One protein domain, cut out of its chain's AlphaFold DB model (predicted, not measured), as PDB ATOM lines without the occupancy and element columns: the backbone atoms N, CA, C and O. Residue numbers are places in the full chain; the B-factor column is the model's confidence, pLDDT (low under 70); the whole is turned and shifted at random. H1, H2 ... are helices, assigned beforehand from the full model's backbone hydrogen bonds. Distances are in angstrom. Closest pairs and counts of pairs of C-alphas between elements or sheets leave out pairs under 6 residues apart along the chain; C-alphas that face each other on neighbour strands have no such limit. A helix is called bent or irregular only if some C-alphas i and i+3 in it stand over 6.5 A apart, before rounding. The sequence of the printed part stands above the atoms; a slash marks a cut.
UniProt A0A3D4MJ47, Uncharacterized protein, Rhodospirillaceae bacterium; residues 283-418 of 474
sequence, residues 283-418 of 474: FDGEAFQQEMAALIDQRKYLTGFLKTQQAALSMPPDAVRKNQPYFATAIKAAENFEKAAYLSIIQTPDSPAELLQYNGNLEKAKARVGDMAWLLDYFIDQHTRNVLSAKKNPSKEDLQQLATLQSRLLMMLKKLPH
ATOM      1  N   PHE A 283     -56.232  13.272 -42.219       93.81
ATOM      2  CA  PHE A 283     -56.181  14.591 -41.593       93.81
ATOM      3  C   PHE A 283     -57.456  15.386 -41.894       93.81
ATOM      4  O   PHE A 283     -57.745  15.661 -43.058       93.81
ATOM      5  N   ASP A 284     -58.181  15.779 -40.846       94.88
ATOM      6  CA  ASP A 284     -59.329  16.684 -40.933       94.88
ATOM      7  C   ASP A 284     -58.875  18.126 -40.666       94.88
ATOM      8  O   ASP A 284     -58.681  18.538 -39.520       94.88
ATOM      9  N   GLY A 285     -58.658  18.886 -41.742       94.25
ATOM     10  CA  GLY A 285     -58.146  20.253 -41.657       94.25
ATOM     11  C   GLY A 285     -59.118  21.244 -41.014       94.25
ATOM     12  O   GLY A 285     -58.675  22.146 -40.301       94.25
ATOM     13  N   GLU A 286     -60.426  21.077 -41.216       93.56
ATOM     14  CA  GLU A 286     -61.435  21.993 -40.673       93.56
ATOM     15  C   GLU A 286     -61.586  21.807 -39.166       93.56
ATOM     16  O   GLU A 286     -61.495  22.781 -38.412       93.56
ATOM     17  N   ALA A 287     -61.730  20.556 -38.715       95.44
ATOM     18  CA  ALA A 287     -61.771  20.244 -37.290       95.44
ATOM     19  C   ALA A 287     -60.475  20.683 -36.593       95.44
ATOM     20  O   ALA A 287     -60.514  21.287 -35.518       95.44
ATOM     21  N   PHE A 288     -59.324  20.458 -37.238       96.19
ATOM     22  CA  PHE A 288     -58.035  20.903 -36.720       96.19
ATOM     23  C   PHE A 288     -57.977  22.429 -36.566       96.19
ATOM     24  O   PHE A 288     -57.557  22.934 -35.525       96.19
ATOM     25  N   GLN A 289     -58.434  23.190 -37.564       93.88
ATOM     26  CA  GLN A 289     -58.439  24.653 -37.507       93.88
ATOM     27  C   GLN A 289     -59.338  25.192 -36.385       93.88
ATOM     28  O   GLN A 289     -58.942  26.130 -35.688       93.88
ATOM     29  N   GLN A 290     -60.517  24.595 -36.183       95.12
ATOM     30  CA  GLN A 290     -61.420  24.952 -35.084       95.12
ATOM     31  C   GLN A 290     -60.779  24.681 -33.718       95.12
ATOM     32  O   GLN A 290     -60.814  25.539 -32.833       95.12
ATOM     33  N   GLU A 291     -60.130  23.524 -33.559       96.12
ATOM     34  CA  GLU A 291     -59.400  23.192 -32.336       96.12
ATOM     35  C   GLU A 291     -58.266  24.194 -32.067       96.12
ATOM     36  O   GLU A 291     -58.104  24.671 -30.939       96.12
ATOM     37  N   MET A 292     -57.494  24.557 -33.098       96.19
ATOM     38  CA  MET A 292     -56.399  25.520 -32.956       96.19
ATOM     39  C   MET A 292     -56.908  26.902 -32.549       96.19
ATOM     40  O   MET A 292     -56.298  27.532 -31.686       96.19
ATOM     41  N   ALA A 293     -58.023  27.362 -33.122       93.69
ATOM     42  CA  ALA A 293     -58.645  28.628 -32.738       93.69
ATOM     43  C   ALA A 293     -59.039  28.628 -31.251       93.69
ATOM     44  O   ALA A 293     -58.633  29.523 -30.510       93.69
ATOM     45  N   ALA A 294     -59.705  27.569 -30.779       96.69
ATOM     46  CA  ALA A 294     -60.103  27.444 -29.376       96.69
ATOM     47  C   ALA A 294     -58.902  27.438 -28.409       96.69
ATOM     48  O   ALA A 294     -58.949  28.051 -27.340       96.69
ATOM     49  N   LEU A 295     -57.801  26.770 -28.770       95.81
ATOM     50  CA  LEU A 295     -56.574  26.781 -27.966       95.81
ATOM     51  C   LEU A 295     -55.925  28.168 -27.921       95.81
ATOM     52  O   LEU A 295     -55.414  28.570 -26.874       95.81
ATOM     53  N   ILE A 296     -55.953  28.905 -29.029       94.12
ATOM     54  CA  ILE A 296     -55.419  30.268 -29.119       94.12
ATOM     55  C   ILE A 296     -56.251  31.237 -28.270       94.12
ATOM     56  O   ILE A 296     -55.663  32.027 -27.530       94.12
ATOM     57  N   ASP A 297     -57.580  31.122 -28.290       95.94
ATOM     58  CA  ASP A 297     -58.479  31.924 -27.445       95.94
ATOM     59  C   ASP A 297     -58.222  31.676 -25.951       95.94
ATOM     60  O   ASP A 297     -58.209  32.601 -25.138       95.94
ATOM     61  N   GLN A 298     -57.900  30.430 -25.590       96.19
ATOM     62  CA  GLN A 298     -57.480  30.044 -24.238       96.19
ATOM     63  C   GLN A 298     -56.024  30.417 -23.909       96.19
ATOM     64  O   GLN A 298     -55.526  30.055 -22.842       96.19
ATOM     65  N   ARG A 299     -55.318  31.109 -24.811       95.69
ATOM     66  CA  ARG A 299     -53.891  31.462 -24.699       95.69
ATOM     67  C   ARG A 299     -52.954  30.255 -24.547       95.69
ATOM     68  O   ARG A 299     -51.833  30.385 -24.062       95.69
ATOM     69  N   LYS A 300     -53.375  29.070 -24.995       96.00
ATOM     70  CA  LYS A 300     -52.590  27.823 -24.991       96.00
ATOM     71  C   LYS A 300     -51.755  27.686 -26.270       96.00
ATOM     72  O   LYS A 300     -51.791  26.659 -26.949       96.00
ATOM     73  N   TYR A 301     -50.983  28.722 -26.598       96.31
ATOM     74  CA  TYR A 301     -50.278  28.844 -27.881       96.31
ATOM     75  C   TYR A 301     -49.306  27.689 -28.147       96.31
ATOM     76  O   TYR A 301     -49.327  27.096 -29.225       96.31
ATOM     77  N   LEU A 302     -48.500  27.315 -27.145       96.31
ATOM     78  CA  LEU A 302     -47.547  26.215 -27.284       96.31
ATOM     79  C   LEU A 302     -48.248  24.867 -27.494       96.31
ATOM     80  O   LEU A 302     -47.783  24.060 -28.289       96.31
ATOM     81  N   THR A 303     -49.381  24.628 -26.828       96.56
ATOM     82  CA  THR A 303     -50.148  23.381 -27.003       96.56
ATOM     83  C   THR A 303     -50.704  23.280 -28.422       96.56
ATOM     84  O   THR A 303     -50.566  22.238 -29.058       96.56
ATOM     85  N   GLY A 304     -51.268  24.373 -28.953       96.12
ATOM     86  CA  GLY A 304     -51.714  24.423 -30.349       96.12
ATOM     87  C   GLY A 304     -50.567  24.147 -31.324       96.12
ATOM     88  O   GLY A 304     -50.679  23.310 -32.216       96.12
ATOM     89  N   PHE A 305     -49.406  24.764 -31.105       97.25
ATOM     90  CA  PHE A 305     -48.230  24.501 -31.931       97.25
ATOM     91  C   PHE A 305     -47.734  23.051 -31.840       97.25
ATOM     92  O   PHE A 305     -47.405  22.457 -32.864       97.25
ATOM     93  N   LEU A 306     -47.733  22.440 -30.655       97.56
ATOM     94  CA  LEU A 306     -47.370  21.032 -30.503       97.56
ATOM     95  C   LEU A 306     -48.355  20.096 -31.213       97.56
ATOM     96  O   LEU A 306     -47.917  19.116 -31.810       97.56
ATOM     97  N   LYS A 307     -49.657  20.404 -31.239       96.56
ATOM     98  CA  LYS A 307     -50.632  19.640 -32.040       96.56
ATOM     99  C   LYS A 307     -50.349  19.743 -33.535       96.56
ATOM    100  O   LYS A 307     -50.403  18.735 -34.234       96.56
ATOM    101  N   THR A 308     -49.951  20.923 -34.004       96.31
ATOM    102  CA  THR A 308     -49.463  21.109 -35.377       96.31
ATOM    103  C   THR A 308     -48.242  20.240 -35.664       96.31
ATOM    104  O   THR A 308     -48.207  19.560 -36.686       96.31
ATOM    105  N   GLN A 309     -47.261  20.204 -34.757       96.88
ATOM    106  CA  GLN A 309     -46.081  19.349 -34.922       96.88
ATOM    107  C   GLN A 309     -46.439  17.860 -34.909       96.88
ATOM    108  O   GLN A 309     -45.936  17.106 -35.733       96.88
ATOM    109  N   GLN A 310     -47.342  17.432 -34.026       96.12
ATOM    110  CA  GLN A 310     -47.824  16.052 -33.980       96.12
ATOM    111  C   GLN A 310     -48.493  15.645 -35.301       96.12
ATOM    112  O   GLN A 310     -48.191  14.576 -35.836       96.12
ATOM    113  N   ALA A 311     -49.371  16.499 -35.839       95.62
ATOM    114  CA  ALA A 311     -50.027  16.266 -37.122       95.62
ATOM    115  C   ALA A 311     -48.997  16.201 -38.258       95.62
ATOM    116  O   ALA A 311     -48.998  15.247 -39.031       95.62
ATOM    117  N   ALA A 312     -48.071  17.165 -38.316       94.88
ATOM    118  CA  ALA A 312     -47.018  17.210 -39.325       94.88
ATOM    119  C   ALA A 312     -46.116  15.965 -39.294       94.88
ATOM    120  O   ALA A 312     -45.830  15.392 -40.339       94.88
ATOM    121  N   LEU A 313     -45.726  15.500 -38.103       95.00
ATOM    122  CA  LEU A 313     -44.927  14.283 -37.924       95.00
ATOM    123  C   LEU A 313     -45.687  12.995 -38.271       95.00
ATOM    124  O   LEU A 313     -45.052  11.961 -38.443       95.00
ATOM    125  N   SER A 314     -47.016  13.035 -38.365       94.00
ATOM    126  CA  SER A 314     -47.856  11.885 -38.733       94.00
ATOM    127  C   SER A 314     -48.163  11.826 -40.233       94.00
ATOM    128  O   SER A 314     -48.933  10.979 -40.679       94.00
ATOM    129  N   MET A 315     -47.585  12.730 -41.027       92.31
ATOM    130  CA  MET A 315     -47.855  12.856 -42.453       92.31
ATOM    131  C   MET A 315     -46.566  12.833 -43.281       92.31
ATOM    132  O   MET A 315     -45.527  13.325 -42.836       92.31
ATOM    133  N   PRO A 316     -46.622  12.338 -44.530       88.88
ATOM    134  CA  PRO A 316     -45.513  12.494 -45.461       88.88
ATOM    135  C   PRO A 316     -45.303  13.979 -45.831       88.88
ATOM    136  O   PRO A 316     -46.270  14.750 -45.833       88.88
ATOM    137  N   PRO A 317     -44.081  14.396 -46.226       88.75
ATOM    138  CA  PRO A 317     -43.758  15.804 -46.499       88.75
ATOM    139  C   PRO A 317     -44.700  16.517 -47.485       88.75
ATOM    140  O   PRO A 317     -45.043  17.683 -47.287       88.75
ATOM    141  N   ASP A 318     -45.163  15.824 -48.527       89.06
ATOM    142  CA  ASP A 318     -46.086  16.403 -49.510       89.06
ATOM    143  C   ASP A 318     -47.475  16.677 -48.916       89.06
ATOM    144  O   ASP A 318     -48.091  17.699 -49.226       89.06
ATOM    145  N   ALA A 319     -47.951  15.816 -48.010       91.69
ATOM    146  CA  ALA A 319     -49.203  16.034 -47.292       91.69
ATOM    147  C   ALA A 319     -49.071  17.172 -46.269       91.69
ATOM    148  O   ALA A 319     -49.981  17.993 -46.157       91.69
ATOM    149  N   VAL A 320     -47.922  17.291 -45.592       92.94
ATOM    150  CA  VAL A 320     -47.629  18.448 -44.727       92.94
ATOM    151  C   VAL A 320     -47.695  19.746 -45.533       92.94
ATOM    152  O   VAL A 320     -48.366  20.686 -45.113       92.94
ATOM    153  N   ARG A 321     -47.066  19.788 -46.717       92.56
ATOM    154  CA  ARG A 321     -47.101  20.962 -47.606       92.56
ATOM    155  C   ARG A 321     -48.526  21.307 -48.039       92.56
ATOM    156  O   ARG A 321     -48.912  22.468 -47.984       92.56
ATOM    157  N   LYS A 322     -49.320  20.305 -48.430       93.88
ATOM    158  CA  LYS A 322     -50.727  20.489 -48.824       93.88
ATOM    159  C   LYS A 322     -51.578  21.077 -47.691       93.88
ATOM    160  O   LYS A 322     -52.432  21.916 -47.951       93.88
ATOM    161  N   ASN A 323     -51.329  20.655 -46.451       94.94
ATOM    162  CA  ASN A 323     -52.106  21.058 -45.276       94.94
ATOM    163  C   ASN A 323     -51.520  22.266 -44.521       94.94
ATOM    164  O   ASN A 323     -52.089  22.697 -43.520       94.94
ATOM    165  N   GLN A 324     -50.428  22.857 -45.012       93.69
ATOM    166  CA  GLN A 324     -49.757  24.000 -44.386       93.69
ATOM    167  C   GLN A 324     -50.686  25.187 -44.040       93.69
ATOM    168  O   GLN A 324     -50.489  25.770 -42.969       93.69
ATOM    169  N   PRO A 325     -51.710  25.547 -44.848       95.00
ATOM    170  CA  PRO A 325     -52.635  26.626 -44.493       95.00
ATOM    171  C   PRO A 325     -53.349  26.417 -43.149       95.00
ATOM    172  O   PRO A 325     -53.532  27.378 -42.405       95.00
ATOM    173  N   TYR A 326     -53.672  25.170 -42.789       94.12
ATOM    174  CA  TYR A 326     -54.336  24.837 -41.523       94.12
ATOM    175  C   TYR A 326     -53.410  24.976 -40.302       94.12
ATOM    176  O   TYR A 326     -53.873  25.115 -39.172       94.12
ATOM    177  N   PHE A 327     -52.092  24.987 -40.515       94.31
ATOM    178  CA  PHE A 327     -51.080  25.093 -39.458       94.31
ATOM    179  C   PHE A 327     -50.678  26.532 -39.134       94.31
ATOM    180  O   PHE A 327     -50.179  26.806 -38.038       94.31
ATOM    181  N   ALA A 328     -50.894  27.455 -40.074       92.88
ATOM    182  CA  ALA A 328     -50.334  28.802 -40.042       92.88
ATOM    183  C   ALA A 328     -50.702  29.583 -38.770       92.88
ATOM    184  O   ALA A 328     -49.839  30.226 -38.170       92.88
ATOM    185  N   THR A 329     -51.959  29.498 -38.325       90.81
ATOM    186  CA  THR A 329     -52.448  30.248 -37.157       90.81
ATOM    187  C   THR A 329     -51.734  29.824 -35.872       90.81
ATOM    188  O   THR A 329     -51.242  30.675 -35.131       90.81
ATOM    189  N   ALA A 330     -51.617  28.515 -35.629       92.25
ATOM    190  CA  ALA A 330     -50.936  27.982 -34.451       92.25
ATOM    191  C   ALA A 330     -49.422  28.248 -34.486       92.25
ATOM    192  O   ALA A 330     -48.840  28.613 -33.464       92.25
ATOM    193  N   ILE A 331     -48.798  28.127 -35.666       94.62
ATOM    194  CA  ILE A 331     -47.377  28.450 -35.874       94.62
ATOM    195  C   ILE A 331     -47.106  29.916 -35.519       94.62
ATOM    196  O   ILE A 331     -46.261  30.194 -34.672       94.62
ATOM    197  N   LYS A 332     -47.870  30.849 -36.099       95.44
ATOM    198  CA  LYS A 332     -47.691  32.288 -35.870       95.44
ATOM    199  C   LYS A 332     -47.960  32.684 -34.417       95.44
ATOM    200  O   LYS A 332     -47.284  33.554 -33.872       95.44
ATOM    201  N   ALA A 333     -48.943  32.056 -33.770       93.75
ATOM    202  CA  ALA A 333     -49.224  32.304 -32.360       93.75
ATOM    203  C   ALA A 333     -48.047  31.877 -31.466       93.75
ATOM    204  O   ALA A 333     -47.607  32.656 -30.621       93.75
ATOM    205  N   ALA A 334     -47.488  30.681 -31.673       94.81
ATOM    206  CA  ALA A 334     -46.332  30.229 -30.902       94.81
ATOM    207  C   ALA A 334     -45.056  31.023 -31.210       94.81
ATOM    208  O   ALA A 334     -44.294  31.313 -30.293       94.81
ATOM    209  N   GLU A 335     -44.842  31.441 -32.456       95.06
ATOM    210  CA  GLU A 335     -43.723  32.318 -32.813       95.06
ATOM    211  C   GLU A 335     -43.746  33.637 -32.020       95.06
ATOM    212  O   GLU A 335     -42.710  34.079 -31.520       95.06
ATOM    213  N   ASN A 336     -44.930  34.232 -31.849       94.44
ATOM    214  CA  ASN A 336     -45.088  35.513 -31.161       94.44
ATOM    215  C   ASN A 336     -45.068  35.394 -29.633       94.44
ATOM    216  O   ASN A 336     -44.464  36.229 -28.962       94.44
ATOM    217  N   PHE A 337     -45.737  34.382 -29.076       93.62
ATOM    218  CA  PHE A 337     -45.970  34.291 -27.629       93.62
ATOM    219  C   PHE A 337     -45.092  33.253 -26.922       93.62
ATOM    220  O   PHE A 337     -44.945  33.300 -25.706       93.62
ATOM    221  N   GLU A 338     -44.485  32.328 -27.668       94.19
ATOM    222  CA  GLU A 338     -43.726  31.179 -27.154       94.19
ATOM    223  C   GLU A 338     -42.376  31.015 -27.874       94.19
ATOM    224  O   GLU A 338     -41.845  29.911 -28.018       94.19
ATOM    225  N   LYS A 339     -41.802  32.144 -28.315       95.69
ATOM    226  CA  LYS A 339     -40.666  32.228 -29.246       95.69
ATOM    227  C   LYS A 339     -39.508  31.282 -28.931       95.69
ATOM    228  O   LYS A 339     -38.998  30.631 -29.834       95.69
ATOM    229  N   ALA A 340     -39.083  31.195 -27.668       95.81
ATOM    230  CA  ALA A 340     -37.955  30.349 -27.282       95.81
ATOM    231  C   ALA A 340     -38.237  28.857 -27.531       95.81
ATOM    232  O   ALA A 340     -37.403  28.170 -28.112       95.81
ATOM    233  N   ALA A 341     -39.420  28.368 -27.143       96.00
ATOM    234  CA  ALA A 341     -39.820  26.981 -27.376       96.00
ATOM    235  C   ALA A 341     -40.104  26.721 -28.862       96.00
ATOM    236  O   ALA A 341     -39.700  25.688 -29.384       96.00
ATOM    237  N   TYR A 342     -40.741  27.676 -29.547       97.31
ATOM    238  CA  TYR A 342     -40.965  27.624 -30.990       97.31
ATOM    239  C   TYR A 342     -39.651  27.433 -31.758       97.31
ATOM    240  O   TYR A 342     -39.504  26.441 -32.471       97.31
ATOM    241  N   LEU A 343     -38.673  28.326 -31.556       96.88
ATOM    242  CA  LEU A 343     -37.370  28.257 -32.224       96.88
ATOM    243  C   LEU A 343     -36.650  26.945 -31.909       96.88
ATOM    244  O   LEU A 343     -36.178  26.281 -32.825       96.88
ATOM    245  N   SER A 344     -36.648  26.520 -30.644       97.50
ATOM    246  CA  SER A 344     -36.025  25.258 -30.235       97.50
ATOM    247  C   SER A 344     -36.712  24.005 -30.788       97.50
ATOM    248  O   SER A 344     -36.128  22.935 -30.697       97.50
ATOM    249  N   ILE A 345     -37.919  24.093 -31.355       96.62
ATOM    250  CA  ILE A 345     -38.586  22.975 -32.042       96.62
ATOM    251  C   ILE A 345     -38.303  22.999 -33.547       96.62
ATOM    252  O   ILE A 345     -38.044  21.953 -34.136       96.62
ATOM    253  N   ILE A 346     -38.368  24.178 -34.176       94.69
ATOM    254  CA  ILE A 346     -38.226  24.297 -35.637       94.69
ATOM    255  C   ILE A 346     -36.767  24.335 -36.113       94.69
ATOM    256  O   ILE A 346     -36.511  24.093 -37.291       94.69
ATOM    257  N   GLN A 347     -35.815  24.638 -35.226       94.44
ATOM    258  CA  GLN A 347     -34.382  24.672 -35.523       94.44
ATOM    259  C   GLN A 347     -33.686  23.416 -35.000       94.44
ATOM    260  O   GLN A 347     -34.060  22.861 -33.969       94.44
ATOM    261  N   THR A 348     -32.650  22.977 -35.715       91.12
ATOM    262  CA  THR A 348     -31.757  21.897 -35.274       91.12
ATOM    263  C   THR A 348     -30.492  22.526 -34.692       91.12
ATOM    264  O   THR A 348     -29.941  23.402 -35.350       91.12
ATOM    265  N   PRO A 349     -30.041  22.138 -33.485       94.50
ATOM    266  CA  PRO A 349     -28.810  22.667 -32.917       94.50
ATOM    267  C   PRO A 349     -27.591  22.058 -33.612       94.50
ATOM    268  O   PRO A 349     -27.511  20.836 -33.767       94.50
ATOM    269  N   ASP A 350     -26.615  22.903 -33.930       91.50
ATOM    270  CA  ASP A 350     -25.389  22.506 -34.635       91.50
ATOM    271  C   ASP A 350     -24.173  22.417 -33.697       91.50
ATOM    272  O   ASP A 350     -23.093  21.962 -34.084       91.50
ATOM    273  N   SER A 351     -24.329  22.824 -32.432       91.81
ATOM    274  CA  SER A 351     -23.259  22.806 -31.431       91.81
ATOM    275  C   SER A 351     -23.730  22.332 -30.048       91.81
ATOM    276  O   SER A 351     -24.914  22.435 -29.719       91.81
ATOM    277  N   PRO A 352     -22.811  21.868 -29.174       92.94
ATOM    278  CA  PRO A 352     -23.147  21.538 -27.787       92.94
ATOM    279  C   PRO A 352     -23.748  22.709 -26.992       92.94
ATOM    280  O   PRO A 352     -24.565  22.489 -26.100       92.94
ATOM    281  N   ALA A 353     -23.359  23.950 -27.308       95.06
ATOM    282  CA  ALA A 353     -23.881  25.142 -26.642       95.06
ATOM    283  C   ALA A 353     -25.339  25.419 -27.040       95.06
ATOM    284  O   ALA A 353     -26.187  25.624 -26.169       95.06
ATOM    285  N   GLU A 354     -25.645  25.352 -28.338       95.88
ATOM    286  CA  GLU A 354     -27.021  25.468 -28.837       95.88
ATOM    287  C   GLU A 354     -27.898  24.324 -28.338       95.88
ATOM    288  O   GLU A 354     -29.033  24.559 -27.933       95.88
ATOM    289  N   LEU A 355     -27.364  23.101 -28.278       96.75
ATOM    290  CA  LEU A 355     -28.071  21.957 -27.709       96.75
ATOM    291  C   LEU A 355     -28.503  22.226 -26.266       96.75
ATOM    292  O   LEU A 355     -29.661  22.001 -25.921       96.75
ATOM    293  N   LEU A 356     -27.589  22.721 -25.427       97.06
ATOM    294  CA  LEU A 356     -27.892  23.044 -24.034       97.06
ATOM    295  C   LEU A 356     -28.971  24.131 -23.938       97.06
ATOM    296  O   LEU A 356     -29.895  24.015 -23.133       97.06
ATOM    297  N   GLN A 357     -28.876  25.164 -24.777       97.50
ATOM    298  CA  GLN A 357     -29.866  26.234 -24.837       97.50
ATOM    299  C   GLN A 357     -31.242  25.705 -25.258       97.50
ATOM    300  O   GLN A 357     -32.241  25.987 -24.592       97.50
ATOM    301  N   TYR A 358     -31.307  24.936 -26.346       97.81
ATOM    302  CA  TYR A 358     -32.563  24.447 -26.903       97.81
ATOM    303  C   TYR A 358     -33.215  23.446 -25.960       97.81
ATOM    304  O   TYR A 358     -34.377  23.624 -25.599       97.81
ATOM    305  N   ASN A 359     -32.461  22.467 -25.457       97.81
ATOM    306  CA  ASN A 359     -32.973  21.524 -24.467       97.81
ATOM    307  C   ASN A 359     -33.448  22.256 -23.205       97.81
ATOM    308  O   ASN A 359     -34.538  21.974 -22.719       97.81
ATOM    309  N   GLY A 360     -32.701  23.250 -22.715       97.69
ATOM    310  CA  GLY A 360     -33.112  24.055 -21.562       97.69
ATOM    311  C   GLY A 360     -34.431  24.809 -21.778       97.69
ATOM    312  O   GLY A 360     -35.245  24.899 -20.855       97.69
ATOM    313  N   ASN A 361     -34.676  25.324 -22.986       97.56
ATOM    314  CA  ASN A 361     -35.952  25.952 -23.343       97.56
ATOM    315  C   ASN A 361     -37.100  24.934 -23.372       97.56
ATOM    316  O   ASN A 361     -38.177  25.212 -22.840       97.56
ATOM    317  N   LEU A 362     -36.872  23.760 -23.968       97.94
ATOM    318  CA  LEU A 362     -37.880  22.706 -24.086       97.94
ATOM    319  C   LEU A 362     -38.221  22.087 -22.724       97.94
ATOM    320  O   LEU A 362     -39.397  21.907 -22.425       97.94
ATOM    321  N   GLU A 363     -37.234  21.857 -21.857       97.25
ATOM    322  CA  GLU A 363     -37.447  21.364 -20.489       97.25
ATOM    323  C   GLU A 363     -38.330  22.313 -19.670       97.25
ATOM    324  O   GLU A 363     -39.333  21.896 -19.088       97.25
ATOM    325  N   LYS A 364     -38.038  23.620 -19.699       95.69
ATOM    326  CA  LYS A 364     -38.886  24.637 -19.050       95.69
ATOM    327  C   LYS A 364     -40.304  24.655 -19.620       95.69
ATOM    328  O   LYS A 364     -41.260  24.979 -18.916       95.69
ATOM    329  N   ALA A 365     -40.451  24.327 -20.900       96.19
ATOM    330  CA  ALA A 365     -41.733  24.338 -21.578       96.19
ATOM    331  C   ALA A 365     -42.632  23.139 -21.217       96.19
ATOM    332  O   ALA A 365     -43.853  23.286 -21.294       96.19
ATOM    333  N   LYS A 366     -42.075  22.006 -20.755       96.19
ATOM    334  CA  LYS A 366     -42.838  20.784 -20.418       96.19
ATOM    335  C   LYS A 366     -43.961  21.018 -19.415       96.19
ATOM    336  O   LYS A 366     -45.083  20.569 -19.641       96.19
ATOM    337  N   ALA A 367     -43.702  21.795 -18.364       91.00
ATOM    338  CA  ALA A 367     -44.697  22.092 -17.329       91.00
ATOM    339  C   ALA A 367     -45.955  22.809 -17.866       91.00
ATOM    340  O   ALA A 367     -47.002  22.777 -17.228       91.00
ATOM    341  N   ARG A 368     -45.870  23.447 -19.041       89.75
ATOM    342  CA  ARG A 368     -46.949  24.256 -19.631       89.75
ATOM    343  C   ARG A 368     -47.821  23.491 -20.626       89.75
ATOM    344  O   ARG A 368     -48.841  24.020 -21.058       89.75
ATOM    345  N   VAL A 369     -47.417  22.281 -21.012       92.56
ATOM    346  CA  VAL A 369     -48.064  21.511 -22.090       92.56
ATOM    347  C   VAL A 369     -48.650  20.179 -21.623       92.56
ATOM    348  O   VAL A 369     -49.225  19.457 -22.435       92.56
ATOM    349  N   GLY A 370     -48.526  19.864 -20.328       89.31
ATOM    350  CA  GLY A 370     -49.143  18.699 -19.691       89.31
ATOM    351  C   GLY A 370     -48.878  17.406 -20.462       89.31
ATOM    352  O   GLY A 370     -47.728  17.047 -20.716       89.31
ATOM    353  N   ASP A 371     -49.951  16.753 -20.904       90.81
ATOM    354  CA  ASP A 371     -49.918  15.467 -21.611       90.81
ATOM    355  C   ASP A 371     -49.191  15.495 -22.962       90.81
ATOM    356  O   ASP A 371     -48.960  14.441 -23.552       90.81
ATOM    357  N   MET A 372     -48.807  16.670 -23.474       94.31
ATOM    358  CA  MET A 372     -47.984  16.805 -24.681       94.31
ATOM    359  C   MET A 372     -46.482  16.936 -24.395       94.31
ATOM    360  O   MET A 372     -45.701  17.078 -25.335       94.31
ATOM    361  N   ALA A 373     -46.048  16.855 -23.131       96.19
ATOM    362  CA  ALA A 373     -44.631  16.940 -22.762       96.19
ATOM    363  C   ALA A 373     -43.758  15.901 -23.491       96.19
ATOM    364  O   ALA A 373     -42.630  16.214 -23.867       96.19
ATOM    365  N   TRP A 374     -44.309  14.721 -23.802       95.44
ATOM    366  CA  TRP A 374     -43.611  13.686 -24.574       95.44
ATOM    367  C   TRP A 374     -43.170  14.165 -25.965       95.44
ATOM    368  O   TRP A 374     -42.177  13.679 -26.500       95.44
ATOM    369  N   LEU A 375     -43.885  15.116 -26.578       97.06
ATOM    370  CA  LEU A 375     -43.495  15.640 -27.885       97.06
ATOM    371  C   LEU A 375     -42.281  16.569 -27.760       97.06
ATOM    372  O   LEU A 375     -41.448  16.618 -28.658       97.06
ATOM    373  N   LEU A 376     -42.131  17.253 -26.624       97.62
ATOM    374  CA  LEU A 376     -40.909  17.994 -26.309       97.62
ATOM    375  C   LEU A 376     -39.743  17.034 -26.036       97.62
ATOM    376  O   LEU A 376     -38.648  17.286 -26.530       97.62
ATOM    377  N   ASP A 377     -39.982  15.915 -25.337       96.56
ATOM    378  CA  ASP A 377     -38.979  14.848 -25.169       96.56
ATOM    379  C   ASP A 377     -38.489  14.310 -26.519       96.56
ATOM    380  O   ASP A 377     -37.291  14.118 -26.708       96.56
ATOM    381  N   TYR A 378     -39.398  14.131 -27.487       96.44
ATOM    382  CA  TYR A 378     -39.037  13.735 -28.849       96.44
ATOM    383  C   TYR A 378     -38.036  14.711 -29.485       96.44
ATOM    384  O   TYR A 378     -37.013  14.274 -30.011       96.44
ATOM    385  N   PHE A 379     -38.293  16.023 -29.423       97.06
ATOM    386  CA  PHE A 379     -37.383  17.023 -29.994       97.06
ATOM    387  C   PHE A 379     -36.046  17.089 -29.246       97.06
ATOM    388  O   PHE A 379     -35.000  17.133 -29.888       97.06
ATOM    389  N   ILE A 380     -36.057  17.006 -27.912       97.38
ATOM    390  CA  ILE A 380     -34.838  16.937 -27.086       97.38
ATOM    391  C   ILE A 380     -33.970  15.736 -27.486       97.38
ATOM    392  O   ILE A 380     -32.752  15.860 -27.660       97.38
ATOM    393  N   ASP A 381     -34.589  14.569 -27.660       96.44
ATOM    394  CA  ASP A 381     -33.887  13.350 -28.045       96.44
ATOM    395  C   ASP A 381     -33.354  13.436 -29.484       96.44
ATOM    396  O   ASP A 381     -32.208  13.049 -29.736       96.44
ATOM    397  N   GLN A 382     -34.124  14.002 -30.421       94.94
ATOM    398  CA  GLN A 382     -33.658  14.253 -31.789       94.94
ATOM    399  C   GLN A 382     -32.454  15.201 -31.820       94.94
ATOM    400  O   GLN A 382     -31.452  14.893 -32.463       94.94
ATOM    401  N   HIS A 383     -32.517  16.315 -31.090       96.31
ATOM    402  CA  HIS A 383     -31.446  17.309 -31.012       96.31
ATOM    403  C   HIS A 383     -30.165  16.723 -30.446       96.31
ATOM    404  O   HIS A 383     -29.091  16.851 -31.038       96.31
ATOM    405  N   THR A 384     -30.293  16.015 -29.327       95.69
ATOM    406  CA  THR A 384     -29.155  15.377 -28.666       95.69
ATOM    407  C   THR A 384     -28.525  14.340 -29.586       95.69
ATOM    408  O   THR A 384     -27.306  14.310 -29.753       95.69
ATOM    409  N   ARG A 385     -29.349  13.519 -30.249       93.56
ATOM    410  CA  ARG A 385     -28.867  12.537 -31.220       93.56
ATOM    411  C   ARG A 385     -28.138  13.208 -32.380       93.56
ATOM    412  O   ARG A 385     -27.066  12.731 -32.736       93.56
ATOM    413  N   ASN A 386     -28.688  14.275 -32.962       91.62
ATOM    414  CA  ASN A 386     -28.083  14.976 -34.098       91.62
ATOM    415  C   ASN A 386     -26.664  15.448 -33.751       91.62
ATOM    416  O   ASN A 386     -25.712  15.055 -34.429       91.62
ATOM    417  N   VAL A 387     -26.504  16.165 -32.634       94.06
ATOM    418  CA  VAL A 387     -25.200  16.675 -32.180       94.06
ATOM    419  C   VAL A 387     -24.221  15.544 -31.856       94.06
ATOM    420  O   VAL A 387     -23.059  15.603 -32.257       94.06
ATOM    421  N   LEU A 388     -24.667  14.484 -31.174       92.94
ATOM    422  CA  LEU A 388     -23.801  13.340 -30.868       92.94
ATOM    423  C   LEU A 388     -23.379  12.574 -32.126       92.94
ATOM    424  O   LEU A 388     -22.222  12.178 -32.240       92.94
ATOM    425  N   SER A 389     -24.289  12.389 -33.084       89.69
ATOM    426  CA  SER A 389     -24.014  11.665 -34.331       89.69
ATOM    427  C   SER A 389     -23.071  12.413 -35.276       89.69
ATOM    428  O   SER A 389     -22.401  11.780 -36.088       89.69
ATOM    429  N   ALA A 390     -22.978  13.740 -35.148       91.12
ATOM    430  CA  ALA A 390     -22.059  14.571 -35.921       91.12
ATOM    431  C   ALA A 390     -20.609  14.527 -35.398       91.12
ATOM    432  O   ALA A 390     -19.689  15.007 -36.067       91.12
ATOM    433  N   LYS A 391     -20.364  13.951 -34.211       91.56
ATOM    434  CA  LYS A 391     -19.010  13.822 -33.659       91.56
ATOM    435  C   LYS A 391     -18.170  12.885 -34.526       91.56
ATOM    436  O   LYS A 391     -18.508  11.721 -34.713       91.56
ATOM    437  N   LYS A 392     -17.006  13.366 -34.977       89.12
ATOM    438  CA  LYS A 392     -16.054  12.571 -35.775       89.12
ATOM    439  C   LYS A 392     -15.526  11.341 -35.022       89.12
ATOM    440  O   LYS A 392     -15.349  10.292 -35.628       89.12
ATOM    441  N   ASN A 393     -15.280  11.489 -33.719       87.69
ATOM    442  CA  ASN A 393     -14.757  10.445 -32.834       87.69
ATOM    443  C   ASN A 393     -15.634  10.367 -31.569       87.69
ATOM    444  O   ASN A 393     -15.280  10.981 -30.560       87.69
ATOM    445  N   PRO A 394     -16.801   9.703 -31.619       88.94
ATOM    446  CA  PRO A 394     -17.677   9.582 -30.454       88.94
ATOM    447  C   PRO A 394     -17.009   8.748 -29.350       88.94
ATOM    448  O   PRO A 394     -16.363   7.735 -29.637       88.94
ATOM    449  N   SER A 395     -17.167   9.158 -28.088       92.81
ATOM    450  CA  SER A 395     -16.708   8.367 -26.939       92.81
ATOM    451  C   SER A 395     -17.568   7.111 -26.735       92.81
ATOM    452  O   SER A 395     -18.620   6.932 -27.355       92.81
ATOM    453  N   LYS A 396     -17.152   6.221 -25.827       93.06
ATOM    454  CA  LYS A 396     -17.971   5.062 -25.445       93.06
ATOM    455  C   LYS A 396     -19.302   5.501 -24.822       93.06
ATOM    456  O   LYS A 396     -20.332   4.900 -25.125       93.06
ATOM    457  N   GLU A 397     -19.286   6.545 -23.993       95.12
ATOM    458  CA  GLU A 397     -20.500   7.130 -23.419       95.12
ATOM    459  C   GLU A 397     -21.401   7.719 -24.510       95.12
ATOM    460  O   GLU A 397     -22.604   7.468 -24.489       95.12
ATOM    461  N   ASP A 398     -20.831   8.417 -25.503       93.06
ATOM    462  CA  ASP A 398     -21.596   8.950 -26.639       93.06
ATOM    463  C   ASP A 398     -22.321   7.827 -27.395       93.06
ATOM    464  O   ASP A 398     -23.508   7.938 -27.704       93.06
ATOM    465  N   LEU A 399     -21.635   6.710 -27.662       91.44
ATOM    466  CA  LEU A 399     -22.219   5.550 -28.343       91.44
ATOM    467  C   LEU A 399     -23.330   4.888 -27.517       91.44
ATOM    468  O   LEU A 399     -24.365   4.502 -28.068       91.44
ATOM    469  N   GLN A 400     -23.141   4.772 -26.200       94.06
ATOM    470  CA  GLN A 400     -24.166   4.249 -25.298       94.06
ATOM    471  C   GLN A 400     -25.389   5.173 -25.261       94.06
ATOM    472  O   GLN A 400     -26.525   4.705 -25.353       94.06
ATOM    473  N   GLN A 401     -25.169   6.486 -25.193       95.06
ATOM    474  CA  GLN A 401     -26.240   7.471 -25.206       95.06
ATOM    475  C   GLN A 401     -26.996   7.465 -26.540       95.06
ATOM    476  O   GLN A 401     -28.225   7.485 -26.533       95.06
ATOM    477  N   LEU A 402     -26.297   7.360 -27.674       93.69
ATOM    478  CA  LEU A 402     -26.910   7.205 -28.996       93.69
ATOM    479  C   LEU A 402     -27.796   5.953 -29.076       93.69
ATOM    480  O   LEU A 402     -28.888   6.021 -29.635       93.69
ATOM    481  N   ALA A 403     -27.374   4.828 -28.490       91.25
ATOM    482  CA  ALA A 403     -28.188   3.612 -28.442       91.25
ATOM    483  C   ALA A 403     -29.462   3.791 -27.591       91.25
ATOM    484  O   ALA A 403     -30.552   3.385 -28.009       91.25
ATOM    485  N   THR A 404     -29.350   4.450 -26.437       94.56
ATOM    486  CA  THR A 404     -30.499   4.779 -25.579       94.56
ATOM    487  C   THR A 404     -31.463   5.747 -26.272       94.56
ATOM    488  O   THR A 404     -32.674   5.533 -26.252       94.56
ATOM    489  N   LEU A 405     -30.942   6.794 -26.920       94.88
ATOM    490  CA  LEU A 405     -31.726   7.753 -27.708       94.88
ATOM    491  C   LEU A 405     -32.465   7.061 -28.849       94.88
ATOM    492  O   LEU A 405     -33.657   7.278 -29.026       94.88
ATOM    493  N   GLN A 406     -31.781   6.185 -29.588       93.50
ATOM    494  CA  GLN A 406     -32.390   5.422 -30.670       93.50
ATOM    495  C   GLN A 406     -33.567   4.572 -30.176       93.50
ATOM    496  O   GLN A 406     -34.608   4.539 -30.827       93.50
ATOM    497  N   SER A 407     -33.424   3.932 -29.014       92.31
ATOM    498  CA  SER A 407     -34.493   3.124 -28.417       92.31
ATOM    499  C   SER A 407     -35.690   3.990 -28.011       92.31
ATOM    500  O   SER A 407     -36.827   3.656 -28.334       92.31
ATOM    501  N   ARG A 408     -35.455   5.143 -27.368       94.38
ATOM    502  CA  ARG A 408     -36.530   6.075 -26.979       94.38
ATOM    503  C   ARG A 408     -37.253   6.676 -28.183       94.38
ATOM    504  O   ARG A 408     -38.480   6.710 -28.194       94.38
ATOM    505  N   LEU A 409     -36.514   7.079 -29.218       95.12
ATOM    506  CA  LEU A 409     -37.092   7.575 -30.467       95.12
ATOM    507  C   LEU A 409     -37.914   6.499 -31.175       95.12
ATOM    508  O   LEU A 409     -38.997   6.801 -31.658       95.12
ATOM    509  N   LEU A 410     -37.454   5.247 -31.192       94.88
ATOM    510  CA  LEU A 410     -38.220   4.143 -31.767       94.88
ATOM    511  C   LEU A 410     -39.558   3.939 -31.037       94.88
ATOM    512  O   LEU A 410     -40.599   3.816 -31.679       94.88
ATOM    513  N   MET A 411     -39.560   4.010 -29.701       94.81
ATOM    514  CA  MET A 411     -40.782   3.895 -28.892       94.81
ATOM    515  C   MET A 411     -41.800   5.017 -29.141       94.81
ATOM    516  O   MET A 411     -42.982   4.846 -28.832       94.81
ATOM    517  N   MET A 412     -41.398   6.138 -29.752       95.50
ATOM    518  CA  MET A 412     -42.336   7.194 -30.147       95.50
ATOM    519  C   MET A 412     -43.290   6.759 -31.262       95.50
ATOM    520  O   MET A 412     -44.369   7.341 -31.376       95.50
ATOM    521  N   LEU A 413     -42.976   5.699 -32.020       95.75
ATOM    522  CA  LEU A 413     -43.902   5.133 -33.008       95.75
ATOM    523  C   LEU A 413     -45.227   4.678 -32.381       95.75
ATOM    524  O   LEU A 413     -46.256   4.734 -33.043       95.75
ATOM    525  N   LYS A 414     -45.251   4.331 -31.086       94.31
ATOM    526  CA  LYS A 414     -46.500   4.024 -30.366       94.31
ATOM    527  C   LYS A 414     -47.505   5.179 -30.382       94.31
ATOM    528  O   LYS A 414     -48.706   4.951 -30.298       94.31
ATOM    529  N   LYS A 415     -47.009   6.419 -30.426       93.06
ATOM    530  CA  LYS A 415     -47.818   7.648 -30.473       93.06
ATOM    531  C   LYS A 415     -47.873   8.254 -31.875       93.06
ATOM    532  O   LYS A 415     -48.820   8.970 -32.184       93.06
ATOM    533  N   LEU A 416     -46.856   7.993 -32.694       94.75
ATOM    534  CA  LEU A 416     -46.676   8.530 -34.041       94.75
ATOM    535  C   LEU A 416     -46.353   7.396 -35.034       94.75
ATOM    536  O   LEU A 416     -45.236   7.346 -35.558       94.75
ATOM    537  N   PRO A 417     -47.295   6.472 -35.302       95.50
ATOM    538  CA  PRO A 417     -47.021   5.290 -36.122       95.50
ATOM    539  C   PRO A 417     -46.609   5.636 -37.558       95.50
ATOM    540  O   PRO A 417     -45.892   4.862 -38.182       95.50
ATOM    541  N   HIS A 418     -46.987   6.814 -38.063       95.12
ATOM    542  CA  HIS A 418     -46.654   7.302 -39.408       95.12
ATOM    543  C   HIS A 418     -45.407   8.191 -39.475       95.12
ATOM    544  O   HIS A 418     -45.130   8.764 -40.528       95.12
TER     545      HIS A 418
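Overview. This is residues 283 to 418 of the 474 residues of an uncharacterized protein of Rhodospirillaceae bacterium (UniProt A0A3D4MJ47). An up-and-down bundle of three helices, H1, H2 and H3, makes one end of the model, and from its H2 side a row of three helices, H5, H6 and H7, runs steeply away and makes much of the length. Each of these three runs against the one before, H7 splayed from H6, while short H4 sits between the bundle and H5. The printed part has 136 residues with seven named helices, H1 to H7 in order, and no named strand; the class is all helix. It is compact, with a radius of gyration of the C-alphas of 15.7 A, yet elongated, spanning 49 by 28 by 24 A.

Arrangement. H3, residues 317 to 337, is the longest helix by residues; it is irregular, with C-alphas 322 and 325 7.7 A apart, and has a kink of 79 degrees near residue 326. It forms a hairpin with H2, residues 301 to 313, at a shallow tilt of 15 degrees; the closest C-alphas, of Phe 305 and Ala 330, are 5.1 A apart. H1, residues 285 to 297, touches H3 at Gln 289 and Tyr 326, C-alphas 5.7 A apart, and runs the same way. H2 is the hub, touching four helices. H4, residues 339 to 346, only just touches H3, only at the corner, with 3 pairs of C-alphas within 8 A. H5, residues 352 to 366, touches H4 at a steep tilt of 68 degrees, only just short of perpendicular; the closest C-alphas, of Ser 344 and Tyr 358, are 4.9 A apart. H6, residues 370 to 389, is irregular, with C-alphas 371 and 374 7.2 A apart. With residues 372 to 375 alone it touches H2 at a steep tilt of 59 degrees; the closest C-alphas, of Leu 306 and Leu 375, are 7.1 A apart. H5 and H6 form a hairpin at a shallow tilt of 9 degrees. H7, residues 396 to 414, touches H6 at a steep tilt of 38 degrees, opposite ways, with the C-alphas of Asp 381 and Leu 405 closest at 6.0 A. H5 and H7 are apart. Every O i to N i+4 pair is within hydrogen-bond range in H1, H2, H4 and H5; in H3 12 of 17 are, in H6 13 of 16, in H7 13 of 15.

Along the chain. H1 begins at C-alpha 285, (-58.146, 20.253, -41.657), and H7 ends at C-alpha 414, (-46.500, 4.024, -30.366). H3 measures 26.5 A, H5 21.0 A, H6 29.9 A and H7 29.0 A.

Size, cuts and confidence. The C-alphas farthest apart, of Glu 286 and Lys 396, are 49.1 A apart. The printed part has no cut and no long link. No printed residue has a pLDDT under 70.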